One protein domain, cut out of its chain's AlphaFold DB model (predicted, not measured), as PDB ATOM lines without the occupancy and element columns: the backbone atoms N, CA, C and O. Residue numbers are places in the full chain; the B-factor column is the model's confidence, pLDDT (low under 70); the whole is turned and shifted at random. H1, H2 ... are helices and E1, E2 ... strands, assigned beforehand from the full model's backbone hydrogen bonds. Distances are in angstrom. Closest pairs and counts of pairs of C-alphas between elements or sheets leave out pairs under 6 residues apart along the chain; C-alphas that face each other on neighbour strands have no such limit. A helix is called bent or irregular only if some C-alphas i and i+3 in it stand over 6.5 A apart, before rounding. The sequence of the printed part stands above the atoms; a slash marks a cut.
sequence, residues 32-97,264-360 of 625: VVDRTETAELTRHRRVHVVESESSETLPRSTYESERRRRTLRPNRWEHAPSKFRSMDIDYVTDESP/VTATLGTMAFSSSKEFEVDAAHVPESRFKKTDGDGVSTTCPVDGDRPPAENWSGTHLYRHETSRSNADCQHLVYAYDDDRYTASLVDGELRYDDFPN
ATOM      1  N   VAL A  32     -33.429  -1.629 -17.569       89.38
ATOM      2  CA  VAL A  32     -32.925  -0.823 -18.689       89.38
ATOM      3  C   VAL A  32     -31.593  -1.363 -19.212       89.38
ATOM      4  O   VAL A  32     -31.355  -1.379 -20.420       89.38
ATOM      5  N   VAL A  33     -30.701  -1.789 -18.315       87.31
ATOM      6  CA  VAL A  33     -29.394  -2.375 -18.651       87.31
ATOM      7  C   VAL A  33     -29.104  -3.523 -17.694       87.31
ATOM      8  O   VAL A  33     -29.214  -3.339 -16.491       87.31
ATOM      9  N   ASP A  34     -28.665  -4.660 -18.226       87.88
ATOM     10  CA  ASP A  34     -28.111  -5.770 -17.449       87.88
ATOM     11  C   ASP A  34     -26.823  -6.252 -18.123       87.88
ATOM     12  O   ASP A  34     -26.810  -6.532 -19.332       87.88
ATOM     13  N   ARG A  35     -25.717  -6.263 -17.378       86.50
ATOM     14  CA  ARG A  35     -24.408  -6.710 -17.863       86.50
ATOM     15  C   ARG A  35     -23.711  -7.540 -16.799       86.50
ATOM     16  O   ARG A  35     -23.577  -7.107 -15.663       86.50
ATOM     17  N   THR A  36     -23.183  -8.684 -17.209       86.62
ATOM     18  CA  THR A  36     -22.309  -9.534 -16.395       86.62
ATOM     19  C   THR A  36     -20.870  -9.419 -16.882       86.62
ATOM     20  O   THR A  36     -20.626  -9.503 -18.090       86.62
ATOM     21  N   GLU A  37     -19.920  -9.281 -15.968       86.56
ATOM     22  CA  GLU A  37     -18.488  -9.241 -16.260       86.56
ATOM     23  C   GLU A  37     -17.661  -9.824 -15.108       86.56
ATOM     24  O   GLU A  37     -18.123  -9.889 -13.975       86.56
ATOM     25  N   THR A  38     -16.425 -10.229 -15.392       87.06
ATOM     26  CA  THR A  38     -15.446 -10.597 -14.361       87.06
ATOM     27  C   THR A  38     -14.428  -9.467 -14.272       87.06
ATOM     28  O   THR A  38     -13.737  -9.195 -15.254       87.06
ATOM     29  N   ALA A  39     -14.357  -8.802 -13.121       87.00
ATOM     30  CA  ALA A  39     -13.440  -7.689 -12.886       87.00
ATOM     31  C   ALA A  39     -12.090  -8.192 -12.350       87.00
ATOM     32  O   ALA A  39     -12.064  -9.057 -11.468       87.00
ATOM     33  N   GLU A  40     -10.976  -7.639 -12.846       86.94
ATOM     34  CA  GLU A  40      -9.639  -7.884 -12.278       86.94
ATOM     35  C   GLU A  40      -9.361  -6.841 -11.186       86.94
ATOM     36  O   GLU A  40      -9.329  -5.636 -11.427       86.94
ATOM     37  N   LEU A  41      -9.147  -7.308  -9.960       86.75
ATOM     38  CA  LEU A  41      -8.864  -6.478  -8.796       86.75
ATOM     39  C   LEU A  41      -7.370  -6.538  -8.494       86.75
ATOM     40  O   LEU A  41      -6.835  -7.587  -8.116       86.75
ATOM     41  N   THR A  42      -6.685  -5.404  -8.601       85.12
ATOM     42  CA  THR A  42      -5.256  -5.297  -8.302       85.12
ATOM     43  C   THR A  42      -5.036  -4.486  -7.033       85.12
ATOM     44  O   THR A  42      -5.361  -3.308  -6.932       85.12
ATOM     45  N   ARG A  43      -4.422  -5.103  -6.022       84.81
ATOM     46  CA  ARG A  43      -4.053  -4.420  -4.779       84.81
ATOM     47  C   ARG A  43      -2.549  -4.209  -4.720       84.81
ATOM     48  O   ARG A  43      -1.789  -5.175  -4.642       84.81
ATOM     49  N   HIS A  44      -2.139  -2.952  -4.625       85.38
ATOM     50  CA  HIS A  44      -0.757  -2.559  -4.396       85.38
ATOM     51  C   HIS A  44      -0.550  -2.266  -2.912       85.38
ATOM     52  O   HIS A  44      -1.256  -1.462  -2.300       85.38
ATOM     53  N   ARG A  45       0.457  -2.890  -2.311       87.06
ATOM     54  CA  ARG A  45       1.026  -2.455  -1.034       87.06
ATOM     55  C   ARG A  45       2.389  -1.876  -1.328       87.06
ATOM     56  O   ARG A  45       3.236  -2.594  -1.844       87.06
ATOM     57  N   ARG A  46       2.606  -0.604  -1.017       87.25
ATOM     58  CA  ARG A  46       3.876   0.081  -1.265       87.25
ATOM     59  C   ARG A  46       4.450   0.574   0.057       87.25
ATOM     60  O   ARG A  46       3.708   0.917   0.973       87.25
ATOM     61  N   VAL A  47       5.769   0.563   0.179       88.94
ATOM     62  CA  VAL A  47       6.498   1.289   1.218       88.94
ATOM     63  C   VAL A  47       7.367   2.295   0.503       88.94
ATOM     64  O   VAL A  47       8.223   1.905  -0.288       88.94
ATOM     65  N   HIS A  48       7.136   3.568   0.780       88.88
ATOM     66  CA  HIS A  48       7.992   4.643   0.325       88.88
ATOM     67  C   HIS A  48       8.940   5.052   1.445       88.88
ATOM     68  O   HIS A  48       8.554   5.015   2.610       88.88
ATOM     69  N   VAL A  49      10.161   5.442   1.105       89.69
ATOM     70  CA  VAL A  49      11.140   5.976   2.049       89.69
ATOM     71  C   VAL A  49      11.521   7.395   1.653       89.69
ATOM     72  O   VAL A  49      11.779   7.676   0.482       89.69
ATOM     73  N   VAL A  50      11.522   8.287   2.635       90.94
ATOM     74  CA  VAL A  50      11.966   9.675   2.506       90.94
ATOM     75  C   VAL A  50      13.091   9.890   3.501       90.94
ATOM     76  O   VAL A  50      12.995   9.459   4.646       90.94
ATOM     77  N   GLU A  51      14.156  10.541   3.057       89.56
ATOM     78  CA  GLU A  51      15.299  10.875   3.896       89.56
ATOM     79  C   GLU A  51      15.381  12.395   4.045       89.56
ATOM     80  O   GLU A  51      15.314  13.132   3.059       89.56
ATOM     81  N   SER A  52      15.488  12.862   5.286       90.19
ATOM     82  CA  SER A  52      15.701  14.269   5.616       90.19
ATOM     83  C   SER A  52      16.979  14.400   6.431       90.19
ATOM     84  O   SER A  52      17.100  13.739   7.459       90.19
ATOM     85  N   GLU A  53      17.904  15.251   5.988       90.81
ATOM     86  CA  GLU A  53      19.206  15.485   6.625       90.81
ATOM     87  C   GLU A  53      19.376  16.968   6.979       90.81
ATOM     88  O   GLU A  53      19.066  17.844   6.166       90.81
ATOM     89  N   SER A  54      19.914  17.250   8.165       92.38
ATOM     90  CA  SER A  54      20.462  18.552   8.548       92.38
ATOM     91  C   SER A  54      21.920  18.388   8.975       92.38
ATOM     92  O   SER A  54      22.285  17.440   9.667       92.38
ATOM     93  N   SER A  55      22.779  19.303   8.522       93.00
ATOM     94  CA  SER A  55      24.173  19.379   8.967       93.00
ATOM     95  C   SER A  55      24.271  20.440  10.049       93.00
ATOM     96  O   SER A  55      23.949  21.601   9.798       93.00
ATOM     97  N   GLU A  56      24.746  20.055  11.228       94.06
ATOM     98  CA  GLU A  56      24.834  20.933  12.395       94.06
ATOM     99  C   GLU A  56      26.191  20.755  13.085       94.06
ATOM    100  O   GLU A  56      26.732  19.652  13.169       94.06
ATOM    101  N   THR A  57      26.769  21.859  13.565       94.31
ATOM    102  CA  THR A  57      27.970  21.818  14.406       94.31
ATOM    103  C   THR A  57      27.534  21.742  15.861       94.31
ATOM    104  O   THR A  57      26.928  22.681  16.369       94.31
ATOM    105  N   LEU A  58      27.849  20.630  16.519       95.00
ATOM    106  CA  LEU A  58      27.446  20.331  17.890       95.00
ATOM    107  C   LEU A  58      28.661  20.340  18.830       95.00
ATOM    108  O   LEU A  58      29.749  19.930  18.412       95.00
ATOM    109  N   PRO A  59      28.488  20.721  20.105       96.56
ATOM    110  CA  PRO A  59      29.442  20.397  21.163       96.56
ATOM    111  C   PRO A  59      29.714  18.891  21.224       96.56
ATOM    112  O   PRO A  59      28.828  18.078  20.928       96.56
ATOM    113  N   ARG A  60      30.928  18.497  21.618       95.31
ATOM    114  CA  ARG A  60      31.315  17.080  21.706       95.31
ATOM    115  C   ARG A  60      30.362  16.275  22.589       95.31
ATOM    116  O   ARG A  60      29.959  15.178  22.200       95.31
ATOM    117  N   SER A  61      30.000  16.794  23.758       93.88
ATOM    118  CA  SER A  61      29.105  16.127  24.707       93.88
ATOM    119  C   SER A  61      27.714  15.888  24.104       93.88
ATOM    120  O   SER A  61      27.172  14.780  24.193       93.88
ATOM    121  N   THR A  62      27.177  16.891  23.407       94.88
ATOM    122  CA  THR A  62      25.906  16.820  22.675       94.88
ATOM    123  C   THR A  62      25.974  15.800  21.540       94.88
ATOM    124  O   THR A  62      25.102  14.932  21.444       94.88
ATOM    125  N   TYR A  63      27.039  15.816  20.735       95.12
ATOM    126  CA  TYR A  63      27.253  14.818  19.685       95.12
ATOM    127  C   TYR A  63      27.356  13.391  20.244       95.12
ATOM    128  O   TYR A  63      26.699  12.483  19.737       95.12
ATOM    129  N   GLU A  64      28.121  13.168  21.318       94.38
ATOM    130  CA  GLU A  64      28.236  11.847  21.949       94.38
ATOM    131  C   GLU A  64      26.888  11.341  22.490       94.38
ATOM    132  O   GLU A  64      26.615  10.137  22.441       94.38
ATOM    133  N   SER A  65      26.034  12.240  22.989       95.00
ATOM    134  CA  SER A  65      24.668  11.916  23.409       95.00
ATOM    135  C   SER A  65      23.797  11.493  22.220       95.00
ATOM    136  O   SER A  65      23.172  10.428  22.272       95.00
ATOM    137  N   GLU A  66      23.796  12.262  21.127       94.38
ATOM    138  CA  GLU A  66      23.043  11.929  19.907       94.38
ATOM    139  C   GLU A  66      23.536  10.618  19.277       94.38
ATOM    140  O   GLU A  66      22.731   9.744  18.944       94.38
ATOM    141  N   ARG A  67      24.856  10.406  19.229       94.25
ATOM    142  CA  ARG A  67      25.492   9.171  18.739       94.25
ATOM    143  C   ARG A  67      25.083   7.923  19.515       94.25
ATOM    144  O   ARG A  67      25.056   6.837  18.944       94.25
ATOM    145  N   ARG A  68      24.751   8.042  20.803       94.38
ATOM    146  CA  ARG A  68      24.247   6.912  21.609       94.38
ATOM    147  C   ARG A  68      22.767   6.619  21.374       94.38
ATOM    148  O   ARG A  68      22.336   5.500  21.640       94.38
ATOM    149  N   ARG A  69      21.988   7.617  20.951       94.94
ATOM    150  CA  ARG A  69      20.528   7.515  20.787       94.94
ATOM    151  C   ARG A  69      20.117   7.123  19.372       94.94
ATOM    152  O   ARG A  69      19.083   6.483  19.209       94.94
ATOM    153  N   ARG A  70      20.909   7.510  18.374       95.69
ATOM    154  CA  ARG A  70      20.611   7.326  16.950       95.69
ATOM    155  C   ARG A  70      21.391   6.166  16.344       95.69
ATOM    156  O   ARG A  70      22.434   5.753  16.849       95.69
ATOM    157  N   THR A  71      20.906   5.652  15.220       94.62
ATOM    158  CA  THR A  71      21.638   4.660  14.428       94.62
ATOM    159  C   THR A  71      22.769   5.340  13.648       94.62
ATOM    160  O   THR A  71      22.636   6.470  13.192       94.62
ATOM    161  N   LEU A  72      23.903   4.671  13.438       93.94
ATOM    162  CA  LEU A  72      24.926   5.223  12.547       93.94
ATOM    163  C   LEU A  72      24.420   5.225  11.100       93.94
ATOM    164  O   LEU A  72      23.830   4.241  10.645       93.94
ATOM    165  N   ARG A  73      24.697   6.300  10.354       90.81
ATOM    166  CA  ARG A  73      24.258   6.471   8.958       90.81
ATOM    167  C   ARG A  73      24.518   5.233   8.080       90.81
ATOM    168  O   ARG A  73      23.609   4.869   7.335       90.81
ATOM    169  N   PRO A  74      25.664   4.526   8.151       88.75
ATOM    170  CA  PRO A  74      25.879   3.304   7.365       88.75
ATOM    171  C   PRO A  74      24.928   2.144   7.712       88.75
ATOM    172  O   PRO A  74      24.565   1.380   6.819       88.75
ATOM    173  N   ASN A  75      24.475   2.055   8.967       90.12
ATOM    174  CA  ASN A  75      23.704   0.928   9.511       90.12
ATOM    175  C   ASN A  75      22.187   1.190   9.537       90.12
ATOM    176  O   ASN A  75      21.405   0.319   9.917       90.12
ATOM    177  N   ARG A  76      21.737   2.388   9.141       90.50
ATOM    178  CA  ARG A  76      20.313   2.771   9.178       90.50
ATOM    179  C   ARG A  76      19.409   1.813   8.392       90.50
ATOM    180  O   ARG A  76      18.318   1.482   8.840       90.50
ATOM    181  N   TRP A  77      19.907   1.281   7.275       87.19
ATOM    182  CA  TRP A  77      19.183   0.316   6.441       87.19
ATOM    183  C   TRP A  77      19.014  -1.061   7.091       87.19
ATOM    184  O   TRP A  77      18.078  -1.777   6.746       87.19
ATOM    185  N   GLU A  78      19.867  -1.436   8.048       88.75
ATOM    186  CA  GLU A  78      19.730  -2.699   8.794       88.75
ATOM    187  C   GLU A  78      18.500  -2.685   9.712       88.75
ATOM    188  O   GLU A  78      17.968  -3.736  10.067       88.75
ATOM    189  N   HIS A  79      18.026  -1.486  10.057       89.25
ATOM    190  CA  HIS A  79      16.861  -1.258  10.904       89.25
ATOM    191  C   HIS A  79      15.579  -1.025  10.082       89.25
ATOM    192  O   HIS A  79      14.514  -0.803  10.659       89.25
ATOM    193  N   ALA A  80      15.659  -1.089   8.745       87.56
ATOM    194  CA  ALA A  80      14.521  -0.884   7.855       87.56
ATOM    195  C   ALA A  80      13.421  -1.946   8.071       87.56
ATOM    196  O   ALA A  80      13.712  -3.119   8.342       87.56
ATOM    197  N   PRO A  81      12.133  -1.580   7.929       86.44
ATOM    198  CA  PRO A  81      11.036  -2.502   8.180       86.44
ATOM    199  C   PRO A  81      11.019  -3.654   7.165       86.44
ATOM    200  O   PRO A  81      10.895  -3.472   5.954       86.44
ATOM    201  N   SER A  82      11.033  -4.890   7.669       82.62
ATOM    202  CA  SER A  82      10.923  -6.102   6.841       82.62
ATOM    203  C   SER A  82       9.512  -6.356   6.288       82.62
ATOM    204  O   SER A  82       9.324  -7.221   5.433       82.62
ATOM    205  N   LYS A  83       8.507  -5.616   6.773       86.38
ATOM    206  CA  LYS A  83       7.088  -5.723   6.397       86.38
ATOM    207  C   LYS A  83       6.568  -4.378   5.881       86.38
ATOM    208  O   LYS A  83       7.196  -3.349   6.081       86.38
ATOM    209  N   PHE A  84       5.373  -4.380   5.290       85.38
ATOM    210  CA  PHE A  84       4.645  -3.166   4.899       85.38
ATOM    211  C   PHE A  84       4.109  -2.420   6.128       85.38
ATOM    212  O   PHE A  84       2.938  -2.556   6.486       85.38
ATOM    213  N   ARG A  85       4.989  -1.697   6.822       86.31
ATOM    214  CA  ARG A  85       4.663  -0.869   7.987       86.31
ATOM    215  C   ARG A  85       5.375   0.467   7.872       86.31
ATOM    216  O   ARG A  85       6.500   0.510   7.385       86.31
ATOM    217  N   SER A  86       4.718   1.513   8.354       90.94
ATOM    218  CA  SER A  86       5.360   2.807   8.540       90.94
ATOM    219  C   SER A  86       6.264   2.781   9.773       90.94
ATOM    220  O   SER A  86       5.907   2.159  10.778       90.94
ATOM    221  N   MET A  87       7.429   3.414   9.682       93.38
ATOM    222  CA  MET A  87       8.429   3.488  10.749       93.38
ATOM    223  C   MET A  87       9.434   4.590  10.423       93.38
ATOM    224  O   MET A  87       9.786   4.744   9.260       93.38
ATOM    225  N   ASP A  88       9.952   5.260  11.446       94.88
ATOM    226  CA  ASP A  88      11.012   6.253  11.296       94.88
ATOM    227  C   ASP A  88      12.300   5.748  11.950       94.88
ATOM    228  O   ASP A  88      12.267   5.059  12.975       94.88
ATOM    229  N   ILE A  89      13.436   6.059  11.327       94.00
ATOM    230  CA  ILE A  89      14.768   5.693  11.813       94.00
ATOM    231  C   ILE A  89      15.621   6.950  11.854       94.00
ATOM    232  O   ILE A  89      16.016   7.474  10.811       94.00
ATOM    233  N   ASP A  90      15.935   7.398  13.063       96.19
ATOM    234  CA  ASP A  90      16.861   8.503  13.273       96.19
ATOM    235  C   ASP A  90      18.302   8.008  13.200       96.19
ATOM    236  O   ASP A  90      18.682   7.011  13.829       96.19
ATOM    237  N   TYR A  91      19.127   8.727  12.447       94.25
ATOM    238  CA  TYR A  91      20.530   8.401  12.276       94.25
ATOM    239  C   TYR A  91      21.447   9.618  12.387       94.25
ATOM    240  O   TYR A  91      21.016  10.771  12.345       94.25
ATOM    241  N   VAL A  92      22.738   9.334  12.550       95.69
ATOM    242  CA  VAL A  92      23.813  10.326  12.649       95.69
ATOM    243  C   VAL A  92      25.067   9.838  11.923       95.69
ATOM    244  O   VAL A  92      25.310   8.628  11.836       95.69
ATOM    245  N   THR A  93      25.848  10.752  11.350       93.88
ATOM    246  CA  THR A  93      27.167  10.429  10.780       93.88
ATOM    247  C   THR A  93      28.192  10.118  11.867       93.88
ATOM    248  O   THR A  93      28.091  10.602  12.989       93.88
ATOM    249  N   ASP A  94      29.165   9.264  11.541       91.75
ATOM    250  CA  ASP A  94      30.262   8.931  12.452       91.75
ATOM    251  C   ASP A  94      31.444   9.857  12.156       91.75
ATOM    252  O   ASP A  94      32.328   9.528  11.369       91.75
ATOM    253  N   GLU A  95      31.399  11.042  12.748       91.94
ATOM    254  CA  GLU A  95      32.428  12.073  12.632       91.94
ATOM    255  C   GLU A  95      33.311  12.101  13.887       91.94
ATOM    256  O   GLU A  95      32.870  11.765  14.997       91.94
ATOM    257  N   SER A  96      34.569  12.504  13.717       90.81
ATOM    258  CA  SER A  96      35.493  12.756  14.825       90.81
ATOM    259  C   SER A  96      35.340  14.189  15.348       90.81
ATOM    260  O   SER A  96      35.181  15.098  14.537       90.81
ATOM    261  N   PRO A  97      35.416  14.422  16.672       92.19
ATOM    262  CA  PRO A  97      35.494  15.774  17.218       92.19
ATOM    263  C   PRO A  97      36.737  16.515  16.732       92.19
ATOM    264  O   PRO A  97      37.834  15.957  16.745       92.19
ATOM    265  N   VAL A 264      31.803  18.957  16.752       96.19
ATOM    266  CA  VAL A 264      31.643  17.965  15.690       96.19
ATOM    267  C   VAL A 264      30.634  18.509  14.691       96.19
ATOM    268  O   VAL A 264      29.520  18.860  15.074       96.19
ATOM    269  N   THR A 265      30.996  18.577  13.411       94.69
ATOM    270  CA  THR A 265      30.021  18.883  12.352       94.69
ATOM    271  C   THR A 265      29.409  17.579  11.876       94.69
ATOM    272  O   THR A 265      29.971  16.911  11.016       94.69
ATOM    273  N   ALA A 266      28.283  17.200  12.477       94.31
ATOM    274  CA  ALA A 266      27.593  15.953  12.177       94.31
ATOM    275  C   ALA A 266      26.354  16.207  11.313       94.31
ATOM    276  O   ALA A 266      25.683  17.235  11.429       94.31
ATOM    277  N   THR A 267      26.017  15.228  10.477       94.19
ATOM    278  CA  THR A 267      24.735  15.192   9.778       94.19
ATOM    279  C   THR A 267      23.765  14.355  10.595       94.19
ATOM    280  O   THR A 267      23.962  13.147  10.765       94.19
ATOM    281  N   LEU A 268      22.712  14.997  11.088       94.94
ATOM    282  CA  LEU A 268      21.572  14.353  11.719       94.94
ATOM    283  C   LEU A 268      20.515  14.111  10.649       94.94
ATOM    284  O   LEU A 268      20.187  15.011   9.879       94.94
ATOM    285  N   GLY A 269      19.973  12.901  10.585       93.19
ATOM    286  CA  GLY A 269      18.922  12.608   9.626       93.19
ATOM    287  C   GLY A 269      17.858  11.671  10.157       93.19
ATOM    288  O   GLY A 269      18.040  11.000  11.174       93.19
ATOM    289  N   THR A 270      16.746  11.642   9.435       94.44
ATOM    290  CA  THR A 270      15.612  10.760   9.696       94.44
ATOM    291  C   THR A 270      15.212  10.092   8.392       94.44
ATOM    292  O   THR A 270      15.048  10.745   7.359       94.44
ATOM    293  N   MET A 271      15.072   8.772   8.444       92.06
ATOM    294  CA  MET A 271      14.581   7.945   7.352       92.06
ATOM    295  C   MET A 271      13.151   7.514   7.667       92.06
ATOM    296  O   MET A 271      12.933   6.644   8.509       92.06
ATOM    297  N   ALA A 272      12.190   8.138   6.994       94.31
ATOM    298  CA  ALA A 272      10.770   7.916   7.205       94.31
ATOM    299  C   ALA A 272      10.223   6.921   6.181       94.31
ATOM    300  O   ALA A 272      10.176   7.199   4.980       94.31
ATOM    301  N   PHE A 273       9.781   5.759   6.656       92.12
ATOM    302  CA  PHE A 273       9.088   4.760   5.854       92.12
ATOM    303  C   PHE A 273       7.583   4.973   5.978       92.12
ATOM    304  O   PHE A 273       7.022   4.920   7.071       92.12
ATOM    305  N   SER A 274       6.904   5.146   4.849       91.88
ATOM    306  CA  SER A 274       5.453   5.295   4.773       91.88
ATOM    307  C   SER A 274       4.850   4.143   3.976       91.88
ATOM    308  O   SER A 274       5.165   3.933   2.804       91.88
ATOM    309  N   SER A 275       3.988   3.355   4.619       91.25
ATOM    310  CA  SER A 275       3.252   2.298   3.925       91.25
ATOM    311  C   SER A 275       1.952   2.839   3.338       91.25
ATOM    312  O   SER A 275       1.130   3.382   4.077       91.25
ATOM    313  N   SER A 276       1.724   2.620   2.047       88.38
ATOM    314  CA  SER A 276       0.475   2.937   1.357       88.38
ATOM    315  C   SER A 276      -0.171   1.675   0.785       88.38
ATOM    316  O   SER A 276       0.479   0.653   0.527       88.38
ATOM    317  N   LYS A 277      -1.498   1.723   0.653       88.50
ATOM    318  CA  LYS A 277      -2.300   0.667   0.034       88.50
ATOM    319  C   LYS A 277      -3.167   1.303  -1.037       88.50
ATOM    320  O   LYS A 277      -4.009   2.129  -0.702       88.50
ATOM    321  N   GLU A 278      -2.972   0.878  -2.269       86.38
ATOM    322  CA  GLU A 278      -3.751   1.302  -3.427       86.38
ATOM    323  C   GLU A 278      -4.519   0.089  -3.960       86.38
ATOM    324  O   GLU A 278      -4.075  -1.058  -3.820       86.38
ATOM    325  N   PHE A 279      -5.725   0.336  -4.450       85.38
ATOM    326  CA  PHE A 279      -6.639  -0.686  -4.933       85.38
ATOM    327  C   PHE A 279      -7.173  -0.202  -6.270       85.38
ATOM    328  O   PHE A 279      -7.818   0.838  -6.318       85.38
ATOM    329  N   GLU A 280      -6.828  -0.933  -7.317       86.50
ATOM    330  CA  GLU A 280      -7.189  -0.666  -8.701       86.50
ATOM    331  C   GLU A 280      -8.169  -1.751  -9.144       86.50
ATOM    332  O   GLU A 280      -8.002  -2.928  -8.802       86.50
ATOM    333  N   VAL A 281      -9.194  -1.350  -9.887       87.88
ATOM    334  CA  VAL A 281     -10.232  -2.245 -10.393       87.88
ATOM    335  C   VAL A 281     -10.306  -2.076 -11.899       87.88
ATOM    336  O   VAL A 281     -10.572  -0.983 -12.385       87.88
ATOM    337  N   ASP A 282     -10.095  -3.160 -12.636       87.81
ATOM    338  CA  ASP A 282     -10.349  -3.211 -14.072       87.81
ATOM    339  C   ASP A 282     -11.718  -3.866 -14.303       87.81
ATOM    340  O   ASP A 282     -11.852  -5.095 -14.325       87.81
ATOM    341  N   ALA A 283     -12.749  -3.024 -14.385       87.81
ATOM    342  CA  ALA A 283     -14.133  -3.390 -14.672       87.81
ATOM    343  C   ALA A 283     -14.672  -2.477 -15.782       87.81
ATOM    344  O   ALA A 283     -14.461  -1.263 -15.755       87.81
ATOM    345  N   ALA A 284     -15.367  -3.037 -16.775       87.50
ATOM    346  CA  ALA A 284     -15.822  -2.259 -17.925       87.50
ATOM    347  C   ALA A 284     -17.186  -1.589 -17.695       87.50
ATOM    348  O   ALA A 284     -17.512  -0.616 -18.381       87.50
ATOM    349  N   HIS A 285     -17.996  -2.101 -16.766       85.81
ATOM    350  CA  HIS A 285     -19.389  -1.686 -16.582       85.81
ATOM    351  C   HIS A 285     -19.758  -1.391 -15.131       85.81
ATOM    352  O   HIS A 285     -20.609  -0.535 -14.890       85.81
ATOM    353  N   VAL A 286     -19.144  -2.085 -14.176       85.31
ATOM    354  CA  VAL A 286     -19.382  -1.892 -12.747       85.31
ATOM    355  C   VAL A 286     -18.476  -0.760 -12.245       85.31
ATOM    356  O   VAL A 286     -17.260  -0.838 -12.414       85.31
ATOM    357  N   PRO A 287     -19.020   0.288 -11.603       85.19
ATOM    358  CA  PRO A 287     -18.196   1.369 -11.077       85.19
ATOM    359  C   PRO A 287     -17.282   0.889  -9.938       85.19
ATOM    360  O   PRO A 287     -17.697   0.093  -9.096       85.19
ATOM    361  N   GLU A 288     -16.056   1.423  -9.872       83.12
ATOM    362  CA  GLU A 288     -15.031   1.020  -8.887       83.12
ATOM    363  C   GLU A 288     -15.505   1.142  -7.427       83.12
ATOM    364  O   GLU A 288     -15.113   0.347  -6.573       83.12
ATOM    365  N   SER A 289     -16.398   2.098  -7.136       83.62
ATOM    366  CA  SER A 289     -16.997   2.300  -5.807       83.62
ATOM    367  C   SER A 289     -17.746   1.071  -5.287       83.62
ATOM    368  O   SER A 289     -17.907   0.911  -4.077       83.62
ATOM    369  N   ARG A 290     -18.182   0.185  -6.189       84.81
ATOM    370  CA  ARG A 290     -18.925  -1.029  -5.849       84.81
ATOM    371  C   ARG A 290     -18.030  -2.154  -5.376       84.81
ATOM    372  O   ARG A 290     -18.587  -3.151  -4.941       84.81
ATOM    373  N   PHE A 291     -16.707  -2.022  -5.412       85.50
ATOM    374  CA  PHE A 291     -15.770  -3.058  -4.991       85.50
ATOM    375  C   PHE A 291     -15.194  -2.766  -3.603       85.50
ATOM    376  O   PHE A 291     -14.735  -1.666  -3.292       85.50
ATOM    377  N   LYS A 292     -15.179  -3.782  -2.743       83.62
ATOM    378  CA  LYS A 292     -14.546  -3.760  -1.429       83.62
ATOM    379  C   LYS A 292     -13.184  -4.428  -1.530       83.62
ATOM    380  O   LYS A 292     -12.942  -5.347  -2.302       83.62
ATOM    381  N   LYS A 293     -12.283  -4.033  -0.630       75.31
ATOM    382  CA  LYS A 293     -10.933  -4.614  -0.559       75.31
ATOM    383  C   LYS A 293     -10.933  -6.119  -0.286       75.31
ATOM    384  O   LYS A 293      -9.873  -6.711  -0.421       75.31
ATOM    385  N   THR A 294     -12.029  -6.711   0.175       76.31
ATOM    386  CA  THR A 294     -12.146  -8.144   0.483       76.31
ATOM    387  C   THR A 294     -12.559  -9.000  -0.708       76.31
ATOM    388  O   THR A 294     -12.557 -10.214  -0.551       76.31
ATOM    389  N   ASP A 295     -12.894  -8.391  -1.844       78.88
ATOM    390  CA  ASP A 295     -13.467  -9.102  -2.986       78.88
ATOM    391  C   ASP A 295     -12.416  -9.860  -3.804       78.88
ATOM    392  O   ASP A 295     -11.234  -9.482  -3.876       78.88
ATOM    393  N   GLY A 296     -12.890 -10.927  -4.440       68.56
ATOM    394  CA  GLY A 296     -12.138 -11.876  -5.236       68.56
ATOM    395  C   GLY A 296     -11.255 -12.837  -4.434       68.56
ATOM    396  O   GLY A 296     -10.671 -12.510  -3.397       68.56
ATOM    397  N   ASP A 297     -11.067 -14.034  -4.986       58.47
ATOM    398  CA  ASP A 297     -10.150 -15.047  -4.456       58.47
ATOM    399  C   ASP A 297      -8.746 -14.849  -5.054       58.47
ATOM    400  O   ASP A 297      -8.479 -15.140  -6.221       58.47
ATOM    401  N   GLY A 298      -7.838 -14.261  -4.271       56.81
ATOM    402  CA  GLY A 298      -6.559 -13.755  -4.779       56.81
ATOM    403  C   GLY A 298      -5.376 -14.720  -4.722       56.81
ATOM    404  O   GLY A 298      -5.162 -15.431  -3.738       56.81
ATOM    405  N   VAL A 299      -4.513 -14.623  -5.736       55.41
ATOM    406  CA  VAL A 299      -3.129 -15.117  -5.710       55.41
ATOM    407  C   VAL A 299      -2.217 -13.914  -5.440       55.41
ATOM    408  O   VAL A 299      -2.224 -12.928  -6.178       55.41
ATOM    409  N   SER A 300      -1.441 -13.959  -4.350       51.84
ATOM    410  CA  SER A 300      -0.452 -12.910  -4.065       51.84
ATOM    411  C   SER A 300       0.830 -13.182  -4.837       51.84
ATOM    412  O   SER A 300       1.434 -14.243  -4.672       51.84
ATOM    413  N   THR A 301       1.277 -12.206  -5.625       57.28
ATOM    414  CA  THR A 301       2.605 -12.232  -6.234       57.28
ATOM    415  C   THR A 301       3.446 -11.157  -5.562       57.28
ATOM    416  O   THR A 301       3.375  -9.968  -5.873       57.28
ATOM    417  N   THR A 302       4.263 -11.566  -4.597       53.91
ATOM    418  CA  THR A 302       5.267 -10.676  -4.021       53.91
ATOM    419  C   THR A 302       6.415 -10.543  -5.022       53.91
ATOM    420  O   THR A 302       7.222 -11.458  -5.156       53.91
ATOM    421  N   CYS A 303       6.509  -9.415  -5.723       51.47
ATOM    422  CA  CYS A 303       7.762  -9.023  -6.361       51.47
ATOM    423  C   CYS A 303       8.601  -8.293  -5.311       51.47
ATOM    424  O   CYS A 303       8.295  -7.143  -5.004       51.47
ATOM    425  N   PRO A 304       9.652  -8.889  -4.727       52.72
ATOM    426  CA  PRO A 304      10.680  -8.041  -4.155       52.72
ATOM    427  C   PRO A 304      11.209  -7.152  -5.288       52.72
ATOM    428  O   PRO A 304      11.486  -7.635  -6.386       52.72
ATOM    429  N   VAL A 305      11.338  -5.847  -5.045       53.72
ATOM    430  CA  VAL A 305      12.253  -5.036  -5.852       53.72
ATOM    431  C   VAL A 305      13.648  -5.450  -5.380       53.72
ATOM    432  O   VAL A 305      14.239  -4.828  -4.503       53.72
ATOM    433  N   ASP A 306      14.098  -6.623  -5.829       44.03
ATOM    434  CA  ASP A 306      15.417  -7.145  -5.496       44.03
ATOM    435  C   ASP A 306      16.463  -6.202  -6.102       44.03
ATOM    436  O   ASP A 306      16.592  -6.112  -7.321       44.03
ATOM    437  N   GLY A 307      17.229  -5.516  -5.249       54.41
ATOM    438  CA  GLY A 307      18.479  -4.860  -5.645       54.41
ATOM    439  C   GLY A 307      18.551  -3.338  -5.526       54.41
ATOM    440  O   GLY A 307      19.667  -2.824  -5.510       54.41
ATOM    441  N   ASP A 308      17.448  -2.612  -5.342       50.22
ATOM    442  CA  ASP A 308      17.510  -1.146  -5.249       50.22
ATOM    443  C   ASP A 308      17.754  -0.685  -3.805       50.22
ATOM    444  O   ASP A 308      16.905  -0.114  -3.124       50.22
ATOM    445  N   ARG A 309      18.988  -0.893  -3.326       55.97
ATOM    446  CA  ARG A 309      19.584   0.119  -2.445       55.97
ATOM    447  C   ARG A 309      19.700   1.363  -3.331       55.97
ATOM    448  O   ARG A 309      20.424   1.271  -4.325       55.97
ATOM    449  N   PRO A 310      19.015   2.485  -3.039       55.81
ATOM    450  CA  PRO A 310      19.169   3.678  -3.861       55.81
ATOM    451  C   PRO A 310      20.672   3.989  -3.962       55.81
ATOM    452  O   PRO A 310      21.364   3.918  -2.935       55.81
ATOM    453  N   PRO A 311      21.217   4.218  -5.174       55.31
ATOM    454  CA  PRO A 311      22.638   4.484  -5.346       55.31
ATOM    455  C   PRO A 311      23.027   5.633  -4.413       55.31
ATOM    456  O   PRO A 311      22.346   6.651  -4.351       55.31
ATOM    457  N   ALA A 312      24.073   5.410  -3.617       53.75
ATOM    458  CA  ALA A 312      24.340   6.113  -2.360       53.75
ATOM    459  C   ALA A 312      24.758   7.593  -2.498       53.75
ATOM    460  O   ALA A 312      25.257   8.177  -1.538       53.75
ATOM    461  N   GLU A 313      24.574   8.209  -3.660       49.34
ATOM    462  CA  GLU A 313      25.129   9.519  -3.983       49.34
ATOM    463  C   GLU A 313      24.010  10.438  -4.495       49.34
ATOM    464  O   GLU A 313      23.631  10.404  -5.660       49.34
ATOM    465  N   ASN A 314      23.499  11.273  -3.583       49.31
ATOM    466  CA  ASN A 314      22.582  12.402  -3.800       49.31
ATOM    467  C   ASN A 314      21.131  12.055  -4.137       49.31
ATOM    468  O   ASN A 314      20.703  12.134  -5.290       49.31
ATOM    469  N   TRP A 315      20.333  11.788  -3.102       57.38
ATOM    470  CA  TRP A 315      18.894  11.644  -3.265       57.38
ATOM    471  C   TRP A 315      18.104  12.639  -2.416       57.38
ATOM    472  O   TRP A 315      18.127  12.591  -1.193       57.38
ATOM    473  N   SER A 316      17.391  13.539  -3.090       51.66
ATOM    474  CA  SER A 316      16.415  14.466  -2.517       51.66
ATOM    475  C   SER A 316      15.019  14.104  -3.045       51.66
ATOM    476  O   SER A 316      14.476  14.773  -3.924       51.66
ATOM    477  N   GLY A 317      14.445  12.987  -2.579       66.75
ATOM    478  CA  GLY A 317      13.162  12.478  -3.089       66.75
ATOM    479  C   GLY A 317      12.469  11.423  -2.213       66.75
ATOM    480  O   GLY A 317      12.925  11.108  -1.118       66.75
ATOM    481  N   THR A 318      11.351  10.870  -2.713       78.31
ATOM    482  CA  THR A 318      10.548   9.783  -2.094       78.31
ATOM    483  C   THR A 318      10.703   8.458  -2.854       78.31
ATOM    484  O   THR A 318      10.227   8.357  -3.985       78.31
ATOM    485  N   HIS A 319      11.384   7.447  -2.295       83.25
ATOM    486  CA  HIS A 319      11.831   6.233  -3.012       83.25
ATOM    487  C   HIS A 319      10.878   5.081  -2.748       83.25
ATOM    488  O   HIS A 319      10.447   4.903  -1.615       83.25
ATOM    489  N   LEU A 320      10.574   4.265  -3.756       82.94
ATOM    490  CA  LEU A 320       9.790   3.048  -3.557       82.94
ATOM    491  C   LEU A 320      10.692   1.939  -2.997       82.94
ATOM    492  O   LEU A 320      11.418   1.294  -3.738       82.94
ATOM    493  N   TYR A 321      10.626   1.707  -1.688       81.75
ATOM    494  CA  TYR A 321      11.441   0.713  -0.982       81.75
ATOM    495  C   TYR A 321      10.924  -0.723  -1.150       81.75
ATOM    496  O   TYR A 321      11.697  -1.673  -1.240       81.75
ATOM    497  N   ARG A 322       9.601  -0.913  -1.147       81.94
ATOM    498  CA  ARG A 322       8.987  -2.244  -1.263       81.94
ATOM    499  C   ARG A 322       7.635  -2.146  -1.942       81.94
ATOM    500  O   ARG A 322       6.861  -1.250  -1.622       81.94
ATOM    501  N   HIS A 323       7.306  -3.111  -2.796       83.62
ATOM    502  CA  HIS A 323       6.008  -3.185  -3.459       83.62
ATOM    503  C   HIS A 323       5.529  -4.640  -3.534       83.62
ATOM    504  O   HIS A 323       6.261  -5.515  -3.961       83.62
ATOM    505  N   GLU A 324       4.315  -4.926  -3.074       82.69
ATOM    506  CA  GLU A 324       3.623  -6.202  -3.289       82.69
ATOM    507  C   GLU A 324       2.354  -5.940  -4.099       82.69
ATOM    508  O   GLU A 324       1.621  -4.991  -3.804       82.69
ATOM    509  N   THR A 325       2.095  -6.792  -5.090       82.12
ATOM    510  CA  THR A 325       0.894  -6.727  -5.923       82.12
ATOM    511  C   THR A 325       0.133  -8.041  -5.786       82.12
ATOM    512  O   THR A 325       0.644  -9.102  -6.136       82.12
ATOM    513  N   SER A 326      -1.099  -7.992  -5.285       79.94
ATOM    514  CA  SER A 326      -1.997  -9.154  -5.292       79.94
ATOM    515  C   SER A 326      -3.108  -8.930  -6.303       79.94
ATOM    516  O   SER A 326      -3.732  -7.868  -6.262       79.94
ATOM    517  N   ARG A 327      -3.354  -9.921  -7.162       83.56
ATOM    518  CA  ARG A 327      -4.442  -9.900  -8.143       83.56
ATOM    519  C   ARG A 327      -5.509 -10.917  -7.749       83.56
ATOM    520  O   ARG A 327      -5.169 -12.043  -7.373       83.56
ATOM    521  N   SER A 328      -6.768 -10.514  -7.808       83.50
ATOM    522  CA  SER A 328      -7.936 -11.382  -7.651       83.50
ATOM    523  C   SER A 328      -8.948 -11.085  -8.753       83.50
ATOM    524  O   SER A 328      -8.913 -10.015  -9.351       83.50
ATOM    525  N   ASN A 329      -9.830 -12.039  -9.025       85.12
ATOM    526  CA  ASN A 329     -10.949 -11.849  -9.941       85.12
ATOM    527  C   ASN A 329     -12.241 -11.876  -9.128       85.12
ATOM    528  O   ASN A 329     -12.350 -12.718  -8.235       85.12
ATOM    529  N   ALA A 330     -13.177 -10.986  -9.446       85.88
ATOM    530  CA  ALA A 330     -14.509 -10.961  -8.850       85.88
ATOM    531  C   ALA A 330     -15.577 -11.066  -9.942       85.88
ATOM    532  O   ALA A 330     -15.534 -10.330 -10.936       85.88
ATOM    533  N   ASP A 331     -16.534 -11.970  -9.758       86.50
ATOM    534  CA  ASP A 331     -17.658 -12.114 -10.680       86.50
ATOM    535  C   ASP A 331     -18.716 -11.064 -10.351       86.50
ATOM    536  O   ASP A 331     -19.161 -10.932  -9.207       86.50
ATOM    537  N   CYS A 332     -19.094 -10.286 -11.364       88.19
ATOM    538  CA  CYS A 332     -19.919  -9.107 -11.188       88.19
ATOM    539  C   CYS A 332     -21.105  -9.083 -12.149       88.19
ATOM    540  O   CYS A 332     -20.999  -9.420 -13.329       88.19
ATOM    541  N   GLN A 333     -22.234  -8.587 -11.660       89.19
ATOM    542  CA  GLN A 333     -23.390  -8.237 -12.473       89.19
ATOM    543  C   GLN A 333     -23.806  -6.805 -12.146       89.19
ATOM    544  O   GLN A 333     -23.855  -6.433 -10.978       89.19
ATOM    545  N   HIS A 334     -24.087  -5.994 -13.161       90.38
ATOM    546  CA  HIS A 334     -24.537  -4.614 -13.032       90.38
ATOM    547  C   HIS A 334     -25.902  -4.440 -13.692       90.38
ATOM    548  O   HIS A 334     -26.064  -4.701 -14.886       90.38
ATOM    549  N   LEU A 335     -26.852  -3.946 -12.908       90.50
ATOM    550  CA  LEU A 335     -28.231  -3.711 -13.285       90.50
ATOM    551  C   LEU A 335     -28.558  -2.218 -13.176       90.50
ATOM    552  O   LEU A 335     -28.425  -1.618 -12.110       90.50
ATOM    553  N   VAL A 336     -29.054  -1.634 -14.264       89.44
ATOM    554  CA  VAL A 336     -29.719  -0.326 -14.268       89.44
ATOM    555  C   VAL A 336     -31.199  -0.573 -14.506       89.44
ATOM    556  O   VAL A 336     -31.564  -1.099 -15.559       89.44
ATOM    557  N   TYR A 337     -32.049  -0.173 -13.569       90.25
ATOM    558  CA  TYR A 337     -33.500  -0.338 -13.665       90.25
ATOM    559  C   TYR A 337     -34.209   1.001 -13.454       90.25
ATOM    560  O   TYR A 337     -33.663   1.911 -12.833       90.25
ATOM    561  N   ALA A 338     -35.396   1.146 -14.030       88.38
ATOM    562  CA  ALA A 338     -36.259   2.300 -13.843       88.38
ATOM    563  C   ALA A 338     -37.420   1.933 -12.914       88.38
ATOM    564  O   ALA A 338     -38.006   0.860 -13.057       88.38
ATOM    565  N   TYR A 339     -37.749   2.811 -11.973       85.56
ATOM    566  CA  TYR A 339     -38.884   2.664 -11.067       85.56
ATOM    567  C   TYR A 339     -39.488   4.054 -10.832       85.56
ATOM    568  O   TYR A 339     -38.771   4.970 -10.449       85.56
ATOM    569  N   ASP A 340     -40.786   4.220 -11.105       81.69
ATOM    570  CA  ASP A 340     -41.525   5.489 -10.972       81.69
ATOM    571  C   ASP A 340     -40.823   6.715 -11.584       81.69
ATOM    572  O   ASP A 340     -40.714   7.766 -10.960       81.69
ATOM    573  N   ASP A 341     -40.394   6.555 -12.844       82.12
ATOM    574  CA  ASP A 341     -39.684   7.535 -13.687       82.12
ATOM    575  C   ASP A 341     -38.233   7.857 -13.268       82.12
ATOM    576  O   ASP A 341     -37.507   8.508 -14.027       82.12
ATOM    577  N   ASP A 342     -37.766   7.307 -12.144       82.56
ATOM    578  CA  ASP A 342     -36.393   7.432 -11.654       82.56
ATOM    579  C   ASP A 342     -35.530   6.226 -12.065       82.56
ATOM    580  O   ASP A 342     -36.027   5.120 -12.303       82.56
ATOM    581  N   ARG A 343     -34.210   6.429 -12.205       88.19
ATOM    582  CA  ARG A 343     -33.259   5.384 -12.634       88.19
ATOM    583  C   ARG A 343     -32.318   5.009 -11.501       88.19
ATOM    584  O   ARG A 343     -31.520   5.828 -11.059       88.19
ATOM    585  N   TYR A 344     -32.325   3.732 -11.153       88.94
ATOM    586  CA  TYR A 344     -31.541   3.158 -10.071       88.94
ATOM    587  C   TYR A 344     -30.486   2.193 -10.603       88.94
ATOM    588  O   TYR A 344     -30.602   1.650 -11.708       88.94
ATOM    589  N   THR A 345     -29.433   1.976  -9.812       90.25
ATOM    590  CA  THR A 345     -28.329   1.087 -10.188       90.25
ATOM    591  C   THR A 345     -27.947   0.141  -9.057       90.25
ATOM    592  O   THR A 345     -27.509   0.555  -7.982       90.25
ATOM    593  N   ALA A 346     -28.014  -1.155  -9.323       90.00
ATOM    594  CA  ALA A 346     -27.609  -2.202  -8.397       90.00
ATOM    595  C   ALA A 346     -26.531  -3.074  -9.036       90.00
ATOM    596  O   ALA A 346     -26.519  -3.285 -10.244       90.00
ATOM    597  N   SER A 347     -25.609  -3.566  -8.223       90.19
ATOM    598  CA  SER A 347     -24.561  -4.474  -8.662       90.19
ATOM    599  C   SER A 347     -24.476  -5.658  -7.711       90.19
ATOM    600  O   SER A 347     -24.572  -5.486  -6.501       90.19
ATOM    601  N   LEU A 348     -24.259  -6.848  -8.244       88.88
ATOM    602  CA  LEU A 348     -23.905  -8.038  -7.483       88.88
ATOM    603  C   LEU A 348     -22.404  -8.267  -7.674       88.88
ATOM    604  O   LEU A 348     -21.972  -8.401  -8.813       88.88
ATOM    605  N   VAL A 349     -21.614  -8.274  -6.601       87.81
ATOM    606  CA  VAL A 349     -20.155  -8.505  -6.648       87.81
ATOM    607  C   VAL A 349     -19.837  -9.698  -5.754       87.81
ATOM    608  O   VAL A 349     -20.116  -9.642  -4.556       87.81
ATOM    609  N   ASP A 350     -19.325 -10.790  -6.330       85.19
ATOM    610  CA  ASP A 350     -19.093 -12.078  -5.649       85.19
ATOM    611  C   ASP A 350     -20.312 -12.568  -4.835       85.19
ATOM    612  O   ASP A 350     -20.197 -13.112  -3.736       85.19
ATOM    613  N   GLY A 351     -21.519 -12.339  -5.366       81.19
ATOM    614  CA  GLY A 351     -22.782 -12.713  -4.721       81.19
ATOM    615  C   GLY A 351     -23.263 -11.764  -3.614       81.19
ATOM    616  O   GLY A 351     -24.323 -12.006  -3.035       81.19
ATOM    617  N   GLU A 352     -22.546 -10.675  -3.318       86.00
ATOM    618  CA  GLU A 352     -23.017  -9.619  -2.415       86.00
ATOM    619  C   GLU A 352     -23.705  -8.495  -3.204       86.00
ATOM    620  O   GLU A 352     -23.108  -7.883  -4.091       86.00
ATOM    621  N   LEU A 353     -24.964  -8.207  -2.865       88.94
ATOM    622  CA  LEU A 353     -25.743  -7.126  -3.472       88.94
ATOM    623  C   LEU A 353     -25.270  -5.756  -2.957       88.94
ATOM    624  O   LEU A 353     -25.148  -5.554  -1.747       88.94
ATOM    625  N   ARG A 354     -25.021  -4.817  -3.875       88.06
ATOM    626  CA  ARG A 354     -24.487  -3.472  -3.613       88.06
ATOM    627  C   ARG A 354     -25.164  -2.421  -4.490       88.06
ATOM    628  O   ARG A 354     -25.114  -2.490  -5.718       88.06
ATOM    629  N   TYR A 355     -25.744  -1.412  -3.861       87.69
ATOM    630  CA  TYR A 355     -26.463  -0.312  -4.501       87.69
ATOM    631  C   TYR A 355     -26.179   0.986  -3.742       87.69
ATOM    632  O   TYR A 355     -25.930   0.944  -2.540       87.69
ATOM    633  N   ASP A 356     -26.174   2.111  -4.459       79.00
ATOM    634  CA  ASP A 356     -25.979   3.442  -3.860       79.00
ATOM    635  C   ASP A 356     -27.321   4.143  -3.589       79.00
ATOM    636  O   ASP A 356     -27.419   4.949  -2.673       79.00
ATOM    637  N   ASP A 357     -28.343   3.818  -4.384       79.88
ATOM    638  CA  ASP A 357     -29.672   4.421  -4.344       79.88
ATOM    639  C   ASP A 357     -30.725   3.362  -4.705       79.88
ATOM    640  O   ASP A 357     -30.441   2.425  -5.468       79.88
ATOM    641  N   PHE A 358     -31.919   3.493  -4.139       84.62
ATOM    642  CA  PHE A 358     -33.025   2.555  -4.279       84.62
ATOM    643  C   PHE A 358     -34.375   3.259  -4.072       84.62
ATOM    644  O   PHE A 358     -34.458   4.259  -3.356       84.62
ATOM    645  N   PRO A 359     -35.460   2.740  -4.670       83.12
ATOM    646  CA  PRO A 359     -36.790   3.253  -4.401       83.12
ATOM    647  C   PRO A 359     -37.155   2.950  -2.946       83.12
ATOM    648  O   PRO A 359     -37.283   1.790  -2.558       83.12
ATOM    649  N   ASN A 360     -37.283   4.001  -2.140       78.44
ATOM    650  CA  ASN A 360     -37.641   3.892  -0.731       78.44
ATOM    651  C   ASN A 360     -39.135   3.574  -0.570       78.44
ATOM    652  O   ASN A 360     -39.977   4.211  -1.210       78.44
TER     653      ASN A 360
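Overview. This is residues 32 to 97 and 264 to 360 of the 625 residues of an uncharacterized protein of Halogeometricum rufum (UniProt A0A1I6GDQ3). This is a long, narrow, twisted ribbon of strands, with the very long E1 running along it between E3 and E5, E3 reaching toward one end and E5 toward the other. At E3's end the short strand E2 and the small helices H1 and H2 pack on the ribbon; at the other end E6 and E7 fold back beside E5 as a small meander with it. The printed part has 163 residues, with two named helices and seven named strands: along the chain E1 comes first, H1 and H2 follow it, and the other six strands come after H2; the seven strands make one branched sheet whose neighbour pairs are antiparallel, and E5 has three neighbours, E1 on one side and E4 and E6 on the other side. The class is mostly strand, and the whole is extended, a rod of 82 by 33 by 23 A with a radius of gyration of the C-alphas of 24.9 A.

Along the chain. E1, residues 32 to 59, runs 77.0 A from C-alpha 32 at (-32.925, -0.823, -18.689) to C-alpha 59 at (29.442, 20.397, 21.163), and bends by 73 degrees at residue 36. E3, residues 264 to 282, is 55.7 A long. E5, residues 318 to 339, spans 50.7 A and bends by 97 degrees at residue 321. E2 is residues 87 to 92, E4 residues 299 to 301, E6 residues 342 to 349, 23.3 A long, and E7 residues 352 to 355, ending at (-26.463, -0.312, -4.501). H1 is residues 60 to 69, 14.4 A, and H2 residues 73 to 79, 10.9 A.

Arrangement. E3 lies on one side of E1, with N 48 and O 274 2.8 A apart, and E5 on the other side, with N 41 and O 328 2.8 A apart. E2 is an edge strand beside E3, where N 89 and O 271 are 2.9 A apart. E4, E5, E6 and E7 form a meander, each strand the antiparallel neighbour of the one before: N 299 and O 327 are 3.1 A apart, N 335 and O 346 2.8 A, and N 347 and O 354 2.8 A. H2 is on the sheet at a height over the sheet of 7.8 A, over E2 and along the strands, at 24 degrees to E2 on the local plane; the closest C-alphas, of Arg 73 and Tyr 91, are 5.4 A apart. H1 is on the sheet too, its closest C-alphas to E3 being Arg 60 and Val 264, 6.1 A. In H1 every O i to N i+4 pair is within hydrogen-bond range; in H2 0 of 3 are, beside 2 of 4 O i to N i+3 pairs, and H2 is irregular, with C-alphas 74 and 77 7.4 A apart.

Size, cuts and confidence. The C-alphas farthest apart, of Pro 97 and Asp 340, are 82.7 A from each other. Residues 98 to 263 are not printed, and C-alphas 97 and 264 are 4.7 A apart across this cut. The links E3 to E4 and E4 to E5 are long, 16 residues each. Mean pLDDT of the printed part is 83.9, and residues 296 to 317 are under 70.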